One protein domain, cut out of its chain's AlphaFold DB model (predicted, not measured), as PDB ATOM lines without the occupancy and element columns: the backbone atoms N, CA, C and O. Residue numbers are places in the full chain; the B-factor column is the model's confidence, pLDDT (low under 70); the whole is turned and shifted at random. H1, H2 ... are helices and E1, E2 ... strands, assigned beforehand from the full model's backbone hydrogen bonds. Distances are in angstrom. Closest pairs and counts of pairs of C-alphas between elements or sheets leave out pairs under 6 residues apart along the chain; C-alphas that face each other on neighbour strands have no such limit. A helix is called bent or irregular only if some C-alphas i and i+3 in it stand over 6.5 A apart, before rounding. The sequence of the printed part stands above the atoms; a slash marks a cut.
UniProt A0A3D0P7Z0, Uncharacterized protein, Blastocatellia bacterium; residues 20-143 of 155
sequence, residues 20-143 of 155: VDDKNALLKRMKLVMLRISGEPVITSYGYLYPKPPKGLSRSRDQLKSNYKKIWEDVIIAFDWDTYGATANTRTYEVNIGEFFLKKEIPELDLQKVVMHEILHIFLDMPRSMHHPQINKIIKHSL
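What this domain is: This is residues 20 to 143 of the 155 residues of an uncharacterized protein of Blastocatellia bacterium (UniProt A0A3D0P7Z0). The helix H5 runs through the middle of the domain, with a small sheet of three short strands covering one side of it and H6 crossing it on the side away from the sheet. H1 crosses the earlier part of H5 steeply, and the first residues of H1 and the short H2 lie toward opposite ends of the longest axis. The printed part has 124 residues, with six named helices and three named strands in the order H1 H2 H3 E1 E2 E3 H4 H5 H6; the mixed sheet has the order E1 E3 E2, and the class is mostly helix. The whole is compact, with a radius of gyration of the C-alphas of 13.8 A, and elongated in outline, spanning 42 by 26 by 24 A.

Where its parts are: H1, residues 20 to 38, begins at C-alpha 20 (55.774, 28.691, 44.457) and is 25.9 A long. H2 is residues 59 to 62 and H3 residues 68 to 73. The strands E1, residues 76 to 79, E2, residues 86 to 89, and E3, residues 94 to 97, come next, then H4, residues 100 to 103. H5, residues 108 to 123, is 22.6 A long and begins at C-alpha 108 (37.787, 19.659, 41.969). H6, residues 128 to 142, is 19.6 A long and ends at C-alpha 142 (31.058, 6.318, 30.417); it is irregular, with C-alphas 129 and 132 7.4 A apart.

How they stand to each other: E1 and E3 are parallel neighbours, with N 95 and O 76 2.8 A apart. E2 and E3 form an antiparallel hairpin, with N 96 and O 87 2.8 A apart. H1 and H5 are on one face of this sheet, making two layers, helices over one face of a sheet. H5 lies over E3 and E2 at a height over the sheet of 9.1 A; its closest C-alphas to E2 are Glu 118 and Ala 88, 5.1 A. It runs along the strands, at 17 degrees to E2 on the local plane. With residues 29 to 37 alone H1 touches H5, closest at C-alphas Val 33 and Gln 112, 5.4 A, at a steep tilt of 68 degrees, only just short of about perpendicular. H6 touches H5, closest at C-alphas His 117 and Ile 135, 6.2 A, at a steep tilt of 48 degrees, opposite ways. H4 touches H1, closest at C-alphas Leu 102 and Leu 26, 6.6 A; H2 only just touches H6, with 3 pairs of C-alphas within 8 A, the closest Asp 62 and Ile 138, 6.4 A. H3 is close to H5 but not clearly touching, C-alphas Tyr 68 and Phe 123 being 5.6 A apart. In H1 and H3 every O i to N i+4 pair is within hydrogen-bond range; H5 has 10 of 12, H6 9 of 11, and H2 and H4 are too short for such a pair.

The domain as a whole: The C-alphas farthest apart, Val 20 and Ser 60, are 42.4 A apart. The printed part has no cut. The link from H1 to H2 is long, residues 39 to 58, and in it residues 42 to 43 pair antiparallel with residues 49 to 50. The mean pLDDT of the printed part is 86.9; residue 55 and residues 103 to 104 are under 70.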
ATOM      1  N   VAL A  20      55.468  30.069  44.037       75.69
ATOM      2  CA  VAL A  20      55.774  28.691  44.457       75.69
ATOM      3  C   VAL A  20      54.634  28.073  45.268       75.69
ATOM      4  O   VAL A  20      54.330  26.892  45.095       75.69
ATOM      5  N   ASP A  21      53.979  28.862  46.118       78.31
ATOM      6  CA  ASP A  21      52.830  28.413  46.910       78.31
ATOM      7  C   ASP A  21      51.642  28.082  46.004       78.31
ATOM      8  O   ASP A  21      51.019  27.029  46.150       78.31
ATOM      9  N   ASP A  22      51.414  28.920  44.997       78.88
ATOM     10  CA  ASP A  22      50.450  28.707  43.925       78.88
ATOM     11  C   ASP A  22      50.761  27.425  43.126       78.88
ATOM     12  O   ASP A  22      49.882  26.573  42.941       78.88
ATOM     13  N   LYS A  23      52.028  27.194  42.738       78.38
ATOM     14  CA  LYS A  23      52.438  25.941  42.069       78.38
ATOM     15  C   LYS A  23      52.163  24.721  42.944       78.38
ATOM     16  O   LYS A  23      51.651  23.709  42.463       78.38
ATOM     17  N   ASN A  24      52.475  24.816  44.234       81.19
ATOM     18  CA  ASN A  24      52.254  23.747  45.204       81.19
ATOM     19  C   ASN A  24      50.763  23.472  45.432       81.19
ATOM     20  O   ASN A  24      50.354  22.308  45.515       81.19
ATOM     21  N   ALA A  25      49.934  24.516  45.475       83.19
ATOM     22  CA  ALA A  25      48.487  24.396  45.591       83.19
ATOM     23  C   ALA A  25      47.883  23.697  44.364       83.19
ATOM     24  O   ALA A  25      47.077  22.769  44.519       83.19
ATOM     25  N   LEU A  26      48.305  24.079  43.152       83.50
ATOM     26  CA  LEU A  26      47.844  23.431  41.924       83.50
ATOM     27  C   LEU A  26      48.312  21.977  41.850       83.50
ATOM     28  O   LEU A  26      47.499  21.094  41.576       83.50
ATOM     29  N   LEU A  27      49.584  21.707  42.161       85.25
ATOM     30  CA  LEU A  27      50.133  20.352  42.197       85.25
ATOM     31  C   LEU A  27      49.322  19.464  43.142       85.25
ATOM     32  O   LEU A  27      48.892  18.383  42.741       85.25
ATOM     33  N   LYS A  28      49.037  19.928  44.365       86.50
ATOM     34  CA  LYS A  28      48.229  19.182  45.340       86.50
ATOM     35  C   LYS A  28      46.835  18.853  44.801       86.50
ATOM     36  O   LYS A  28      46.385  17.712  44.924       86.50
ATOM     37  N   ARG A  29      46.163  19.819  44.168       88.12
ATOM     38  CA  ARG A  29      44.847  19.600  43.545       88.12
ATOM     39  C   ARG A  29      44.934  18.615  42.381       88.12
ATOM     40  O   ARG A  29      44.105  17.712  42.286       88.12
ATOM     41  N   MET A  30      45.968  18.712  41.553       88.44
ATOM     42  CA  MET A  30      46.182  17.796  40.434       88.44
ATOM     43  C   MET A  30      46.524  16.376  40.880       88.44
ATOM     44  O   MET A  30      46.014  15.434  40.277       88.44
ATOM     45  N   LYS A  31      47.269  16.186  41.978       89.06
ATOM     46  CA  LYS A  31      47.463  14.858  42.588       89.06
ATOM     47  C   LYS A  31      46.114  14.213  42.934       89.06
ATOM     48  O   LYS A  31      45.886  13.055  42.588       89.06
ATOM     49  N   LEU A  32      45.200  14.967  43.554       88.88
ATOM     50  CA  LEU A  32      43.852  14.485  43.895       88.88
ATOM     51  C   LEU A  32      43.014  14.166  42.649       88.88
ATOM     52  O   LEU A  32      42.332  13.141  42.608       88.88
ATOM     53  N   VAL A  33      43.079  15.014  41.623       90.19
ATOM     54  CA  VAL A  33      42.375  14.792  40.352       90.19
ATOM     55  C   VAL A  33      42.894  13.539  39.641       90.19
ATOM     56  O   VAL A  33      42.097  12.687  39.244       90.19
ATOM     57  N   MET A  34      44.214  13.368  39.544       89.19
ATOM     58  CA  MET A  34      44.834  12.171  38.964       89.19
ATOM     59  C   MET A  34      44.472  10.912  39.748       89.19
ATOM     60  O   MET A  34      44.114   9.899  39.143       89.19
ATOM     61  N   LEU A  35      44.465  10.988  41.083       88.62
ATOM     62  CA  LEU A  35      44.033   9.887  41.940       88.62
ATOM     63  C   LEU A  35      42.606   9.430  41.604       88.62
ATOM     64  O   LEU A  35      42.362   8.227  41.509       88.62
ATOM     65  N   ARG A  36      41.680  10.370  41.363       87.69
ATOM     66  CA  ARG A  36      40.286  10.067  40.986       87.69
ATOM     67  C   ARG A  36      40.148   9.501  39.572       87.69
ATOM     68  O   ARG A  36      39.290   8.653  39.347       87.69
ATOM     69  N   ILE A  37      40.961   9.966  38.626       87.06
ATOM     70  CA  ILE A  37      40.909   9.520  37.225       87.06
ATOM     71  C   ILE A  37      41.521   8.126  37.065       87.06
ATOM     72  O   ILE A  37      40.950   7.238  36.431       87.06
ATOM     73  N   SER A  38      42.706   7.953  37.631       84.44
ATOM     74  CA  SER A  38      43.656   6.922  37.222       84.44
ATOM     75  C   SER A  38      44.327   6.185  38.374       84.44
ATOM     76  O   SER A  38      44.977   5.164  38.159       84.44
ATOM     77  N   GLY A  39      44.177   6.677  39.601       86.06
ATOM     78  CA  GLY A  39      45.031   6.295  40.718       86.06
ATOM     79  C   GLY A  39      46.240   7.223  40.858       86.06
ATOM     80  O   GLY A  39      46.393   8.188  40.112       86.06
ATOM     81  N   GLU A  40      47.080   6.944  41.851       86.00
ATOM     82  CA  GLU A  40      48.209   7.808  42.200       86.00
ATOM     83  C   GLU A  40      49.198   7.946  41.025       86.00
ATOM     84  O   GLU A  40      49.700   6.911  40.549       86.00
ATOM     85  N   PRO A  41      49.451   9.183  40.542       87.50
ATOM     86  CA  PRO A  41      50.364   9.428  39.437       87.50
ATOM     87  C   PRO A  41      51.820   9.287  39.886       87.50
ATOM     88  O   PRO A  41      52.148   9.479  41.057       87.50
ATOM     89  N   VAL A  42      52.709   9.005  38.938       87.50
ATOM     90  CA  VAL A  42      54.150   9.183  39.161       87.50
ATOM     91  C   VAL A  42      54.484  10.653  38.942       87.50
ATOM     92  O   VAL A  42      53.999  11.257  37.990       87.50
ATOM     93  N   ILE A  43      55.291  11.237  39.825       84.69
ATOM     94  CA  ILE A  43      55.620  12.664  39.795       84.69
ATOM     95  C   ILE A  43      57.128  12.804  39.661       84.69
ATOM     96  O   ILE A  43      57.877  12.131  40.367       84.69
ATOM     97  N   THR A  44      57.572  13.643  38.730       81.88
ATOM     98  CA  THR A  44      59.002  13.914  38.518       81.88
ATOM     99  C   THR A  44      59.487  15.083  39.364       81.88
ATOM    100  O   THR A  44      58.694  15.877  39.861       81.88
ATOM    101  N   SER A  45      60.807  15.259  39.436       70.00
ATOM    102  CA  SER A  45      61.449  16.420  40.065       70.00
ATOM    103  C   SER A  45      61.071  17.768  39.438       70.00
ATOM    104  O   SER A  45      61.276  18.801  40.064       70.00
ATOM    105  N   TYR A  46      60.522  17.765  38.221       72.19
ATOM    106  CA  TYR A  46      60.023  18.956  37.527       72.19
ATOM    107  C   TYR A  46      58.518  19.170  37.732       72.19
ATOM    108  O   TYR A  46      57.935  20.078  37.149       72.19
ATOM    109  N   GLY A  47      57.872  18.324  38.541       76.00
ATOM    110  CA  GLY A  47      56.441  18.385  38.829       76.00
ATOM    111  C   GLY A  47      55.535  17.814  37.748       76.00
ATOM    112  O   GLY A  47      54.322  17.870  37.916       76.00
ATOM    113  N   TYR A  48      56.081  17.226  36.679       84.50
ATOM    114  CA  TYR A  48      55.268  16.505  35.699       84.50
ATOM    115  C   TYR A  48      54.593  15.296  36.331       84.50
ATOM    116  O   TYR A  48      55.252  14.538  37.053       84.50
ATOM    117  N   LEU A  49      53.308  15.109  36.024       87.75
ATOM    118  CA  LEU A  49      52.513  13.983  36.496       87.75
ATOM    119  C   LEU A  49      52.282  12.999  35.350       87.75
ATOM    120  O   LEU A  49      51.768  13.369  34.298       87.75
ATOM    121  N   TYR A  50      52.605  11.737  35.601       85.50
ATOM    122  CA  TYR A  50      52.378  10.616  34.697       85.50
ATOM    123  C   TYR A  50      51.206   9.794  35.243       85.50
ATOM    124  O   TYR A  50      51.346   9.132  36.285       85.50
ATOM    125  N   PRO A  51      50.023   9.870  34.612       84.75
ATOM    126  CA  PRO A  51      48.840   9.173  35.077       84.75
ATOM    127  C   PRO A  51      48.901   7.681  34.724       84.75
ATOM    128  O   PRO A  51      49.565   7.255  33.786       84.75
ATOM    129  N   LYS A  52      48.142   6.860  35.451       81.25
ATOM    130  CA  LYS A  52      47.979   5.420  35.157       81.25
ATOM    131  C   LYS A  52      46.719   5.171  34.320       81.25
ATOM    132  O   LYS A  52      45.779   5.940  34.434       81.25
ATOM    133  N   PRO A  53      46.608   4.112  33.509       76.62
ATOM    134  CA  PRO A  53      45.398   3.896  32.712       76.62
ATOM    135  C   PRO A  53      44.108   3.901  33.568       76.62
ATOM    136  O   PRO A  53      44.046   3.187  34.577       76.62
ATOM    137  N   PRO A  54      43.070   4.682  33.209       76.38
ATOM    138  CA  PRO A  54      41.913   4.909  34.057       76.38
ATOM    139  C   PRO A  54      41.014   3.681  34.093       76.38
ATOM    140  O   PRO A  54      40.841   2.954  33.107       76.38
ATOM    141  N   LYS A  55      40.363   3.484  35.239       69.19
ATOM    142  CA  LYS A  55      39.288   2.501  35.367       69.19
ATOM    143  C   LYS A  55      38.012   3.137  34.823       69.19
ATOM    144  O   LYS A  55      37.590   4.177  35.308       69.19
ATOM    145  N   GLY A  56      37.399   2.517  33.816       80.56
ATOM    146  CA  GLY A  56      36.091   2.944  33.308       80.56
ATOM    147  C   GLY A  56      36.061   3.418  31.860       80.56
ATOM    148  O   GLY A  56      34.968   3.671  31.373       80.56
ATOM    149  N   LEU A  57      37.192   3.472  31.147       87.94
ATOM    150  CA  LEU A  57      37.212   3.658  29.690       87.94
ATOM    151  C   LEU A  57      37.194   2.314  28.947       87.94
ATOM    152  O   LEU A  57      37.823   1.337  29.361       87.94
ATOM    153  N   SER A  58      36.484   2.267  27.823       89.56
ATOM    154  CA  SER A  58      36.386   1.099  26.949       89.56
ATOM    155  C   SER A  58      36.538   1.510  25.493       89.56
ATOM    156  O   SER A  58      35.763   2.312  24.983       89.56
ATOM    157  N   ARG A  59      37.497   0.892  24.793       89.69
ATOM    158  CA  ARG A  59      37.801   1.190  23.387       89.69
ATOM    159  C   ARG A  59      36.559   1.131  22.495       89.69
ATOM    160  O   ARG A  59      36.311   2.060  21.736       89.69
ATOM    161  N   SER A  60      35.800   0.038  22.583       86.06
ATOM    162  CA  SER A  60      34.651  -0.212  21.706       86.06
ATOM    163  C   SER A  60      33.498   0.755  21.963       86.06
ATOM    164  O   SER A  60      32.848   1.195  21.021       86.06
ATOM    165  N   ARG A  61      33.254   1.108  23.229       91.19
ATOM    166  CA  ARG A  61      32.175   2.021  23.625       91.19
ATOM    167  C   ARG A  61      32.529   3.485  23.357       91.19
ATOM    168  O   ARG A  61      31.669   4.256  22.937       91.19
ATOM    169  N   ASP A  62      33.782   3.853  23.614       92.69
ATOM    170  CA  ASP A  62      34.222   5.247  23.713       92.69
ATOM    171  C   ASP A  62      34.956   5.745  22.461       92.69
ATOM    172  O   ASP A  62      35.351   6.904  22.426       92.69
ATOM    173  N   GLN A  63      35.092   4.917  21.417       93.94
ATOM    174  CA  GLN A  63      35.745   5.282  20.147       93.94
ATOM    175  C   GLN A  63      37.202   5.730  20.344       93.94
ATOM    176  O   GLN A  63      37.665   6.725  19.789       93.94
ATOM    177  N   LEU A  64      37.922   4.981  21.180       93.94
ATOM    178  CA  LEU A  64      39.323   5.250  21.495       93.94
ATOM    179  C   LEU A  64      40.245   4.530  20.509       93.94
ATOM    180  O   LEU A  64      39.929   3.438  20.021       93.94
ATOM    181  N   LYS A  65      41.437   5.093  20.308       93.31
ATOM    182  CA  LYS A  65      42.532   4.479  19.550       93.31
ATOM    183  C   LYS A  65      42.831   3.083  20.088       93.31
ATOM    184  O   LYS A  65      42.751   2.817  21.289       93.31
ATOM    185  N   SER A  66      43.218   2.168  19.205       93.06
ATOM    186  CA  SER A  66      43.502   0.771  19.572       93.06
ATOM    187  C   SER A  66      44.591   0.629  20.642       93.06
ATOM    188  O   SER A  66      44.527  -0.280  21.469       93.06
ATOM    189  N   ASN A  67      45.544   1.557  20.663       91.25
ATOM    190  CA  ASN A  67      46.659   1.633  21.596       91.25
ATOM    191  C   ASN A  67      46.455   2.662  22.725       91.25
ATOM    192  O   ASN A  67      47.435   2.993  23.385       91.25
ATOM    193  N   TYR A  68      45.230   3.145  22.995       90.69
ATOM    194  CA  TYR A  68      44.993   4.239  23.957       90.69
ATOM    195  C   TYR A  68      45.606   4.002  25.346       90.69
ATOM    196  O   TYR A  68      46.064   4.944  25.971       90.69
ATOM    197  N   LYS A  69      45.659   2.748  25.823       89.06
ATOM    198  CA  LYS A  69      46.287   2.419  27.113       89.06
ATOM    199  C   LYS A  69      47.793   2.679  27.122       89.06
ATOM    200  O   LYS A  69      48.295   3.140  28.130       89.06
ATOM    201  N   LYS A  70      48.479   2.398  26.008       88.44
ATOM    202  CA  LYS A  70      49.910   2.697  25.851       88.44
ATOM    203  C   LYS A  70      50.127   4.203  25.766       88.44
ATOM    204  O   LYS A  70      50.930   4.732  26.508       88.44
ATOM    205  N   ILE A  71      49.322   4.889  24.945       89.38
ATOM    206  CA  ILE A  71      49.387   6.354  24.843       89.38
ATOM    207  C   ILE A  71      49.153   6.993  26.219       89.38
ATOM    208  O   ILE A  71      49.817   7.957  26.554       89.38
ATOM    209  N   TRP A  72      48.248   6.444  27.035       88.88
ATOM    210  CA  TRP A  72      48.011   6.929  28.394       88.88
ATOM    211  C   TRP A  72      49.264   6.878  29.271       88.88
ATOM    212  O   TRP A  72      49.526   7.828  30.000       88.88
ATOM    213  N   GLU A  73      50.025   5.784  29.218       86.94
ATOM    214  CA  GLU A  73      51.281   5.646  29.971       86.94
ATOM    215  C   GLU A  73      52.328   6.689  29.542       86.94
ATOM    216  O   GLU A  73      53.178   7.064  30.348       86.94
ATOM    217  N   ASP A  74      52.212   7.196  28.311       88.50
ATOM    218  CA  ASP A  74      53.055   8.251  27.750       88.50
ATOM    219  C   ASP A  74      52.488   9.671  27.971       88.50
ATOM    220  O   ASP A  74      53.159  10.645  27.627       88.50
ATOM    221  N   VAL A  75      51.274   9.824  28.523       90.94
ATOM    222  CA  VAL A  75      50.685  11.152  28.765       90.94
ATOM    223  C   VAL A  75      51.455  11.879  29.861       90.94
ATOM    224  O   VAL A  75      51.699  11.342  30.942       90.94
ATOM    225  N   ILE A  76      51.764  13.144  29.598       91.12
ATOM    226  CA  ILE A  76      52.442  14.032  30.539       91.12
ATOM    227  C   ILE A  76      51.470  15.137  30.926       91.12
ATOM    228  O   ILE A  76      50.997  15.874  30.067       91.12
ATOM    229  N   ILE A  77      51.181  15.277  32.217       90.56
ATOM    230  CA  ILE A  77      50.501  16.466  32.728       90.56
ATOM    231  C   ILE A  77      51.569  17.458  33.173       90.56
ATOM    232  O   ILE A  77      52.317  17.189  34.120       90.56
ATOM    233  N   ALA A  78      51.631  18.589  32.482       88.12
ATOM    234  CA  ALA A  78      52.584  19.656  32.727       88.12
ATOM    235  C   ALA A  78      51.872  20.939  33.176       88.12
ATOM    236  O   ALA A  78      50.683  21.148  32.926       88.12
ATOM    237  N   PHE A  79      52.612  21.781  33.890       83.69
ATOM    238  CA  PHE A  79      52.142  23.083  34.350       83.69
ATOM    239  C   PHE A  79      52.782  24.159  33.490       83.69
ATOM    240  O   PHE A  79      53.997  24.355  33.561       83.69
ATOM    241  N   ASP A  80      51.961  24.836  32.698       80.12
ATOM    242  CA  ASP A  80      52.387  25.938  31.847       80.12
ATOM    243  C   ASP A  80      51.749  27.227  32.352       80.12
ATOM    244  O   ASP A  80      50.546  27.438  32.226       80.12
ATOM    245  N   TRP A  81      52.573  28.085  32.941       73.50
ATOM    246  CA  TRP A  81      52.133  29.321  33.584       73.50
ATOM    247  C   TRP A  81      51.767  30.422  32.586       73.50
ATOM    248  O   TRP A  81      51.067  31.357  32.967       73.50
ATOM    249  N   ASP A  82      52.185  30.290  31.325       70.56
ATOM    250  CA  ASP A  82      51.871  31.246  30.261       70.56
ATOM    251  C   ASP A  82      50.546  30.905  29.556       70.56
ATOM    252  O   ASP A  82      49.955  31.740  28.865       70.56
ATOM    253  N   THR A  83      50.038  29.685  29.751       70.56
ATOM    254  CA  THR A  83      48.744  29.264  29.218       70.56
ATOM    255  C   THR A  83      47.612  29.705  30.149       70.56
ATOM    256  O   THR A  83      47.635  29.473  31.357       70.56
ATOM    257  N   TYR A  84      46.559  30.301  29.574       73.00
ATOM    258  CA  TYR A  84      45.362  30.665  30.336       73.00
ATOM    259  C   TYR A  84      44.606  29.415  30.813       73.00
ATOM    260  O   TYR A  84      44.382  29.261  32.004       73.00
ATOM    261  N   GLY A  85      44.228  28.509  29.904       83.50
ATOM    262  CA  GLY A  85      43.362  27.353  30.184       83.50
ATOM    263  C   GLY A  85      44.090  26.012  30.308       83.50
ATOM    264  O   GLY A  85      45.183  25.925  30.854       83.50
ATOM    265  N   ALA A  86      43.464  24.943  29.818       88.00
ATOM    266  CA  ALA A  86      44.107  23.642  29.649       88.00
ATOM    267  C   ALA A  86      44.204  23.322  28.154       88.00
ATOM    268  O   ALA A  86      43.295  23.674  27.404       88.00
ATOM    269  N   THR A  87      45.294  22.698  27.711       89.31
ATOM    270  CA  THR A  87      45.458  22.316  26.300       89.31
ATOM    271  C   THR A  87      46.120  20.956  26.156       89.31
ATOM    272  O   THR A  87      47.068  20.640  26.872       89.31
ATOM    273  N   ALA A  88      45.653  20.159  25.198       90.62
ATOM    274  CA  ALA A  88      46.301  18.916  24.798       90.62
ATOM    275  C   ALA A  88      47.122  19.058  23.508       90.62
ATOM    276  O   ALA A  88      46.618  19.453  22.449       90.62
ATOM    277  N   ASN A  89      48.374  18.608  23.560       87.81
ATOM    278  CA  ASN A  89      49.212  18.390  22.393       87.81
ATOM    279  C   ASN A  89      49.165  16.913  21.978       87.81
ATOM    280  O   ASN A  89      49.774  16.034  22.585       87.81
ATOM    281  N   THR A  90      48.474  16.633  20.876       84.81
ATOM    282  CA  THR A  90      48.282  15.263  20.376       84.81
ATOM    283  C   THR A  90      49.539  14.628  19.776       84.81
ATOM    284  O   THR A  90      49.521  13.431  19.498       84.81
ATOM    285  N   ARG A  91      50.614  15.399  19.552       85.81
ATOM    286  CA  ARG A  91      51.897  14.885  19.041       85.81
ATOM    287  C   ARG A  91      52.841  14.475  20.163       85.81
ATOM    288  O   ARG A  91      53.525  13.471  20.017       85.81
ATOM    289  N   THR A  92      52.890  15.258  21.239       87.25
ATOM    290  CA  THR A  92      53.775  15.009  22.391       87.25
ATOM    291  C   THR A  92      53.075  14.293  23.540       87.25
ATOM    292  O   THR A  92      53.736  13.919  24.498       87.25
ATOM    293  N   TYR A  93      51.753  14.099  23.444       90.75
ATOM    294  CA  TYR A  93      50.900  13.544  24.502       90.75
ATOM    295  C   TYR A  93      50.943  14.349  25.806       90.75
ATOM    296  O   TYR A  93      50.659  13.842  26.887       90.75
ATOM    297  N   GLU A  94      51.258  15.633  25.687       91.31
ATOM    298  CA  GLU A  94      51.325  16.556  26.806       91.31
ATOM    299  C   GLU A  94      49.988  17.275  26.980       91.31
ATOM    300  O   GLU A  94      49.399  17.757  26.010       91.31
ATOM    301  N   VAL A  95      49.513  17.347  28.220       91.31
ATOM    302  CA  VAL A  95      48.390  18.182  28.634       91.31
ATOM    303  C   VAL A  95      48.930  19.270  29.546       91.31
ATOM    304  O   VAL A  95      49.385  18.994  30.657       91.31
ATOM    305  N   ASN A  96      48.857  20.505  29.068       90.56
ATOM    306  CA  ASN A  96      49.295  21.683  29.794       90.56
ATOM    307  C   ASN A  96      48.138  22.263  30.595       90.56
ATOM    308  O   ASN A  96      47.051  22.468  30.055       90.56
ATOM    309  N   ILE A  97      48.377  22.515  31.881       88.19
ATOM    310  CA  ILE A  97      47.421  23.114  32.811       88.19
ATOM    311  C   ILE A  97      47.911  24.507  33.197       88.19
ATOM    312  O   ILE A  97      48.993  24.649  33.771       88.19
ATOM    313  N   GLY A  98      47.087  25.502  32.883       83.19
ATOM    314  CA  GLY A  98      47.351  26.921  33.066       83.19
ATOM    315  C   GLY A  98      46.996  27.505  34.427       83.19
ATOM    316  O   GLY A  98      46.373  26.870  35.286       83.19
ATOM    317  N   GLU A  99      47.340  28.779  34.607       78.19
ATOM    318  CA  GLU A  99      47.119  29.530  35.850       78.19
ATOM    319  C   GLU A  99      45.639  29.846  36.147       78.19
ATOM    320  O   GLU A  99      45.294  30.140  37.296       78.19
ATOM    321  N   PHE A 100      44.727  29.759  35.167       79.88
ATOM    322  CA  PHE A 100      43.291  30.001  35.391       79.88
ATOM    323  C   PHE A 100      42.727  29.140  36.521       79.88
ATOM    324  O   PHE A 100      41.880  29.598  37.293       79.88
ATOM    325  N   PHE A 101      43.237  27.913  36.665       77.38
ATOM    326  CA  PHE A 101      42.773  26.982  37.686       77.38
ATOM    327  C   PHE A 101      43.208  27.344  39.107       77.38
ATOM    328  O   PHE A 101      42.710  26.732  40.051       77.38
ATOM    329  N   LEU A 102      44.075  28.345  39.272       71.69
ATOM    330  CA  LEU A 102      44.479  28.906  40.560       71.69
ATOM    331  C   LEU A 102      43.737  30.186  40.925       71.69
ATOM    332  O   LEU A 102      43.408  30.395  42.087       71.69
ATOM    333  N   LYS A 103      43.439  31.030  39.932       67.38
ATOM    334  CA  LYS A 103      42.835  32.356  40.147       67.38
ATOM    335  C   LYS A 103      41.372  32.302  40.589       67.38
ATOM    336  O   LYS A 103      40.824  33.310  41.030       67.38
ATOM    337  N   LYS A 104      40.722  31.147  40.442       66.44
ATOM    338  CA  LYS A 104      39.334  30.913  40.848       66.44
ATOM    339  C   LYS A 104      39.241  29.628  41.660       66.44
ATOM    340  O   LYS A 104      39.871  28.626  41.318       66.44
ATOM    341  N   GLU A 105      38.401  29.636  42.693       74.81
ATOM    342  CA  GLU A 105      38.004  28.421  43.410       74.81
ATOM    343  C   GLU A 105      37.152  27.533  42.493       74.81
ATOM    344  O   GLU A 105      35.924  27.533  42.523       74.81
ATOM    345  N   ILE A 106      37.823  26.796  41.610       85.19
ATOM    346  CA  ILE A 106      37.187  25.836  40.714       85.19
ATOM    347  C   ILE A 106      36.949  24.535  41.488       85.19
ATOM    348  O   ILE A 106      37.904  23.980  42.049       85.19
ATOM    349  N   PRO A 107      35.718  23.996  41.498       89.19
ATOM    350  CA  PRO A 107      35.456  22.704  42.108       89.19
ATOM    351  C   PRO A 107      36.371  21.622  41.531       89.19
ATOM    352  O   PRO A 107      36.598  21.540  40.325       89.19
ATOM    353  N   GLU A 108      36.878  20.738  42.385       88.94
ATOM    354  CA  GLU A 108      37.787  19.659  41.969       88.94
ATOM    355  C   GLU A 108      37.165  18.742  40.913       88.94
ATOM    356  O   GLU A 108      37.868  18.217  40.055       88.94
ATOM    357  N   LEU A 109      35.843  18.549  40.972       91.19
ATOM    358  CA  LEU A 109      35.101  17.788  39.972       91.19
ATOM    359  C   LEU A 109      35.154  18.462  38.597       91.19
ATOM    360  O   LEU A 109      35.253  17.772  37.588       91.19
ATOM    361  N   ASP A 110      35.114  19.790  38.544       91.38
ATOM    362  CA  ASP A 110      35.168  20.521  37.280       91.38
ATOM    363  C   ASP A 110      36.588  20.530  36.716       91.38
ATOM    364  O   ASP A 110      36.765  20.260  35.530       91.38
ATOM    365  N   LEU A 111      37.609  20.681  37.569       90.19
ATOM    366  CA  LEU A 111      39.003  20.471  37.162       90.19
ATOM    367  C   LEU A 111      39.228  19.039  36.643       90.19
ATOM    368  O   LEU A 111      39.866  18.845  35.612       90.19
ATOM    369  N   GLN A 112      38.647  18.032  37.301       91.94
ATOM    370  CA  GLN A 112      38.703  16.643  36.840       91.94
ATOM    371  C   GLN A 112      38.099  16.465  35.443       91.94
ATOM    372  O   GLN A 112      38.670  15.741  34.625       91.94
ATOM    373  N   LYS A 113      36.965  17.111  35.153       92.75
ATOM    374  CA  LYS A 113      36.344  17.058  33.823       92.75
ATOM    375  C   LYS A 113      37.205  17.735  32.768       92.75
ATOM    376  O   LYS A 113      37.367  17.155  31.704       92.75
ATOM    377  N   VAL A 114      37.779  18.901  33.068       91.94
ATOM    378  CA  VAL A 114      38.665  19.622  32.140       91.94
ATOM    379  C   VAL A 114      39.885  18.779  31.790       91.94
ATOM    380  O   VAL A 114      40.189  18.577  30.621       91.94
ATOM    381  N   VAL A 115      40.553  18.205  32.790       91.69
ATOM    382  CA  VAL A 115      41.733  17.374  32.534       91.69
ATOM    383  C   VAL A 115      41.356  16.135  31.719       91.69
ATOM    384  O   VAL A 115      42.056  15.771  30.778       91.69
ATOM    385  N   MET A 116      40.220  15.508  32.030       92.62
ATOM    386  CA  MET A 116      39.713  14.389  31.237       92.62
ATOM    387  C   MET A 116      39.355  14.805  29.803       92.62
ATOM    388  O   MET A 116      39.595  14.035  28.878       92.62
ATOM    389  N   HIS A 117      38.805  16.003  29.607       94.00
ATOM    390  CA  HIS A 117      38.483  16.552  28.292       94.00
ATOM    391  C   HIS A 117      39.736  16.628  27.415       94.00
ATOM    392  O   HIS A 117      39.776  16.026  26.339       94.00
ATOM    393  N   GLU A 118      40.784  17.280  27.918       93.19
ATOM    394  CA  GLU A 118      42.050  17.433  27.199       93.19
ATOM    395  C   GLU A 118      42.714  16.083  26.915       93.19
ATOM    396  O   GLU A 118      43.120  15.790  25.792       93.19
ATOM    397  N   ILE A 119      42.748  15.196  27.905       92.62
ATOM    398  CA  ILE A 119      43.292  13.851  27.728       92.62
ATOM    399  C   ILE A 119      42.524  13.075  26.637       92.62
ATOM    400  O   ILE A 119      43.125  12.407  25.794       92.62
ATOM    401  N   LEU A 120      41.191  13.165  26.600       93.81
ATOM    402  CA  LEU A 120      40.385  12.451  25.608       93.81
ATOM    403  C   LEU A 120      40.631  12.945  24.176       93.81
ATOM    404  O   LEU A 120      40.558  12.134  23.249       93.81
ATOM    405  N   HIS A 121      41.007  14.211  23.973       94.12
ATOM    406  CA  HIS A 121      41.435  14.696  22.658       94.12
ATOM    407  C   HIS A 121      42.627  13.926  22.077       94.12
ATOM    408  O   HIS A 121      42.746  13.825  20.853       94.12
ATOM    409  N   ILE A 122      43.481  13.356  22.929       93.44
ATOM    410  CA  ILE A 122      44.630  12.543  22.517       93.44
ATOM    411  C   ILE A 122      44.179  11.143  22.071       93.44
ATOM    412  O   ILE A 122      44.756  10.560  21.146       93.44
ATOM    413  N   PHE A 123      43.141  10.587  22.699       92.38
ATOM    414  CA  PHE A 123      42.775   9.178  22.527       92.38
ATOM    415  C   PHE A 123      41.657   8.905  21.546       92.38
ATOM    416  O   PHE A 123      41.524   7.752  21.138       92.38
ATOM    417  N   LEU A 124      40.839   9.894  21.201       94.12
ATOM    418  CA  LEU A 124      39.746   9.670  20.268       94.12
ATOM    419  C   LEU A 124      40.275   9.283  18.883       94.12
ATOM    420  O   LEU A 124      41.231   9.861  18.358       94.12
ATOM    421  N   ASP A 125      39.658   8.253  18.309       94.25
ATOM    422  CA  ASP A 125      39.990   7.706  16.994       94.25
ATOM    423  C   ASP A 125      38.972   8.171  15.955       94.25
ATOM    424  O   ASP A 125      38.258   7.382  15.335       94.25
ATOM    425  N   MET A 126      38.829   9.491  15.844       94.31
ATOM    426  CA  MET A 126      37.850  10.125  14.969       94.31
ATOM    427  C   MET A 126      38.294  11.542  14.564       94.31
ATOM    428  O   MET A 126      39.278  12.055  15.099       94.31
ATOM    429  N   PRO A 127      37.608  12.199  13.611       93.31
ATOM    430  CA  PRO A 127      37.921  13.575  13.234       93.31
ATOM    431  C   PRO A 127      37.737  14.564  14.392       93.31
ATOM    432  O   PRO A 127      36.768  14.475  15.148       93.31
ATOM    433  N   ARG A 128      38.614  15.578  14.470       89.00
ATOM    434  CA  ARG A 128      38.607  16.584  15.551       89.00
ATOM    435  C   ARG A 128      37.268  17.313  15.699       89.00
ATOM    436  O   ARG A 128      36.857  17.594  16.819       89.00
ATOM    437  N   SER A 129      36.559  17.554  14.597       92.06
ATOM    438  CA  SER A 129      35.223  18.171  14.596       92.06
ATOM    439  C   SER A 129      34.169  17.371  15.372       92.06
ATOM    440  O   SER A 129      33.156  17.927  15.784       92.06
ATOM    441  N   MET A 130      34.400  16.076  15.594       93.94
ATOM    442  CA  MET A 130      33.500  15.189  16.328       93.94
ATOM    443  C   MET A 130      33.944  14.951  17.778       93.94
ATOM    444  O   MET A 130      33.250  14.250  18.515       93.94
ATOM    445  N   HIS A 131      35.074  15.528  18.208       94.19
ATOM    446  CA  HIS A 131      35.626  15.269  19.536       94.19
ATOM    447  C   HIS A 131      34.702  15.761  20.653       94.19
ATOM    448  O   HIS A 131      34.340  14.960  21.507       94.19
ATOM    449  N   HIS A 132      34.277  17.031  20.662       93.88
ATOM    450  CA  HIS A 132      33.536  17.580  21.813       93.88
ATOM    451  C   HIS A 132      32.233  16.817  22.120       93.88
ATOM    452  O   HIS A 132      32.027  16.454  23.282       93.88
ATOM    453  N   PRO A 133      31.374  16.473  21.133       94.00
ATOM    454  CA  PRO A 133      30.191  15.655  21.405       94.00
ATOM    455  C   PRO A 133      30.528  14.287  22.016       94.00
ATOM    456  O   PRO A 133      29.858  13.838  22.950       94.00
ATOM    457  N   GLN A 134      31.581  13.631  21.522       95.75
ATOM    458  CA  GLN A 134      31.999  12.320  22.011       95.75
ATOM    459  C   GLN A 134      32.641  12.403  23.404       95.75
ATOM    460  O   GLN A 134      32.331  11.580  24.265       95.75
ATOM    461  N   ILE A 135      33.461  13.420  23.671       95.44
ATOM    462  CA  ILE A 135      34.034  13.701  24.995       95.44
ATOM    463  C   ILE A 135      32.919  13.914  26.016       95.44
ATOM    464  O   ILE A 135      32.908  13.258  27.059       95.44
ATOM    465  N   ASN A 136      31.929  14.748  25.690       95.12
ATOM    466  CA  ASN A 136      30.795  15.008  26.574       95.12
ATOM    467  C   ASN A 136      30.027  13.722  26.901       95.12
ATOM    468  O   ASN A 136      29.655  13.488  28.055       95.12
ATOM    469  N   LYS A 137      29.837  12.852  25.901       95.00
ATOM    470  CA  LYS A 137      29.222  11.537  26.095       95.00
ATOM    471  C   LYS A 137      30.053  10.654  27.028       95.00
ATOM    472  O   LYS A 137      29.482  10.037  27.926       95.00
ATOM    473  N   ILE A 138      31.371  10.601  26.843       94.88
ATOM    474  CA  ILE A 138      32.268   9.800  27.685       94.88
ATOM    475  C   ILE A 138      32.245  10.315  29.128       94.88
ATOM    476  O   ILE A 138      31.993   9.540  30.049       94.88
ATOM    477  N   ILE A 139      32.434  11.618  29.340       93.62
ATOM    478  CA  ILE A 139      32.457  12.227  30.676       93.62
ATOM    479  C   ILE A 139      31.144  11.958  31.422       93.62
ATOM    480  O   ILE A 139      31.162  11.508  32.571       93.62
ATOM    481  N   LYS A 140      30.004  12.165  30.755       93.94
ATOM    482  CA  LYS A 140      28.682  12.024  31.372       93.94
ATOM    483  C   LYS A 140      28.256  10.570  31.575       93.94
ATOM    484  O   LYS A 140      27.724  10.236  32.629       93.94
ATOM    485  N   HIS A 141      28.439   9.712  30.572       92.00
ATOM    486  CA  HIS A 141      27.829   8.377  30.557       92.00
ATOM    487  C   HIS A 141      28.826   7.251  30.811       92.00
ATOM    488  O   HIS A 141      28.500   6.299  31.514       92.00
ATOM    489  N   SER A 142      30.030   7.347  30.254       90.94
ATOM    490  CA  SER A 142      31.058   6.318  30.417       90.94
ATOM    491  C   SER A 142      31.757   6.416  31.769       90.94
ATOM    492  O   SER A 142      31.953   5.395  32.426       90.94
ATOM    493  N   LEU A 143      32.105   7.636  32.181       90.38
ATOM    494  CA  LEU A 143      32.755   7.932  33.459       90.38
ATOM    495  C   LEU A 143      31.758   8.305  34.565       90.38
ATOM    496  O   LEU A 143      32.108   8.249  35.740       90.38
TER     497      LEU A 143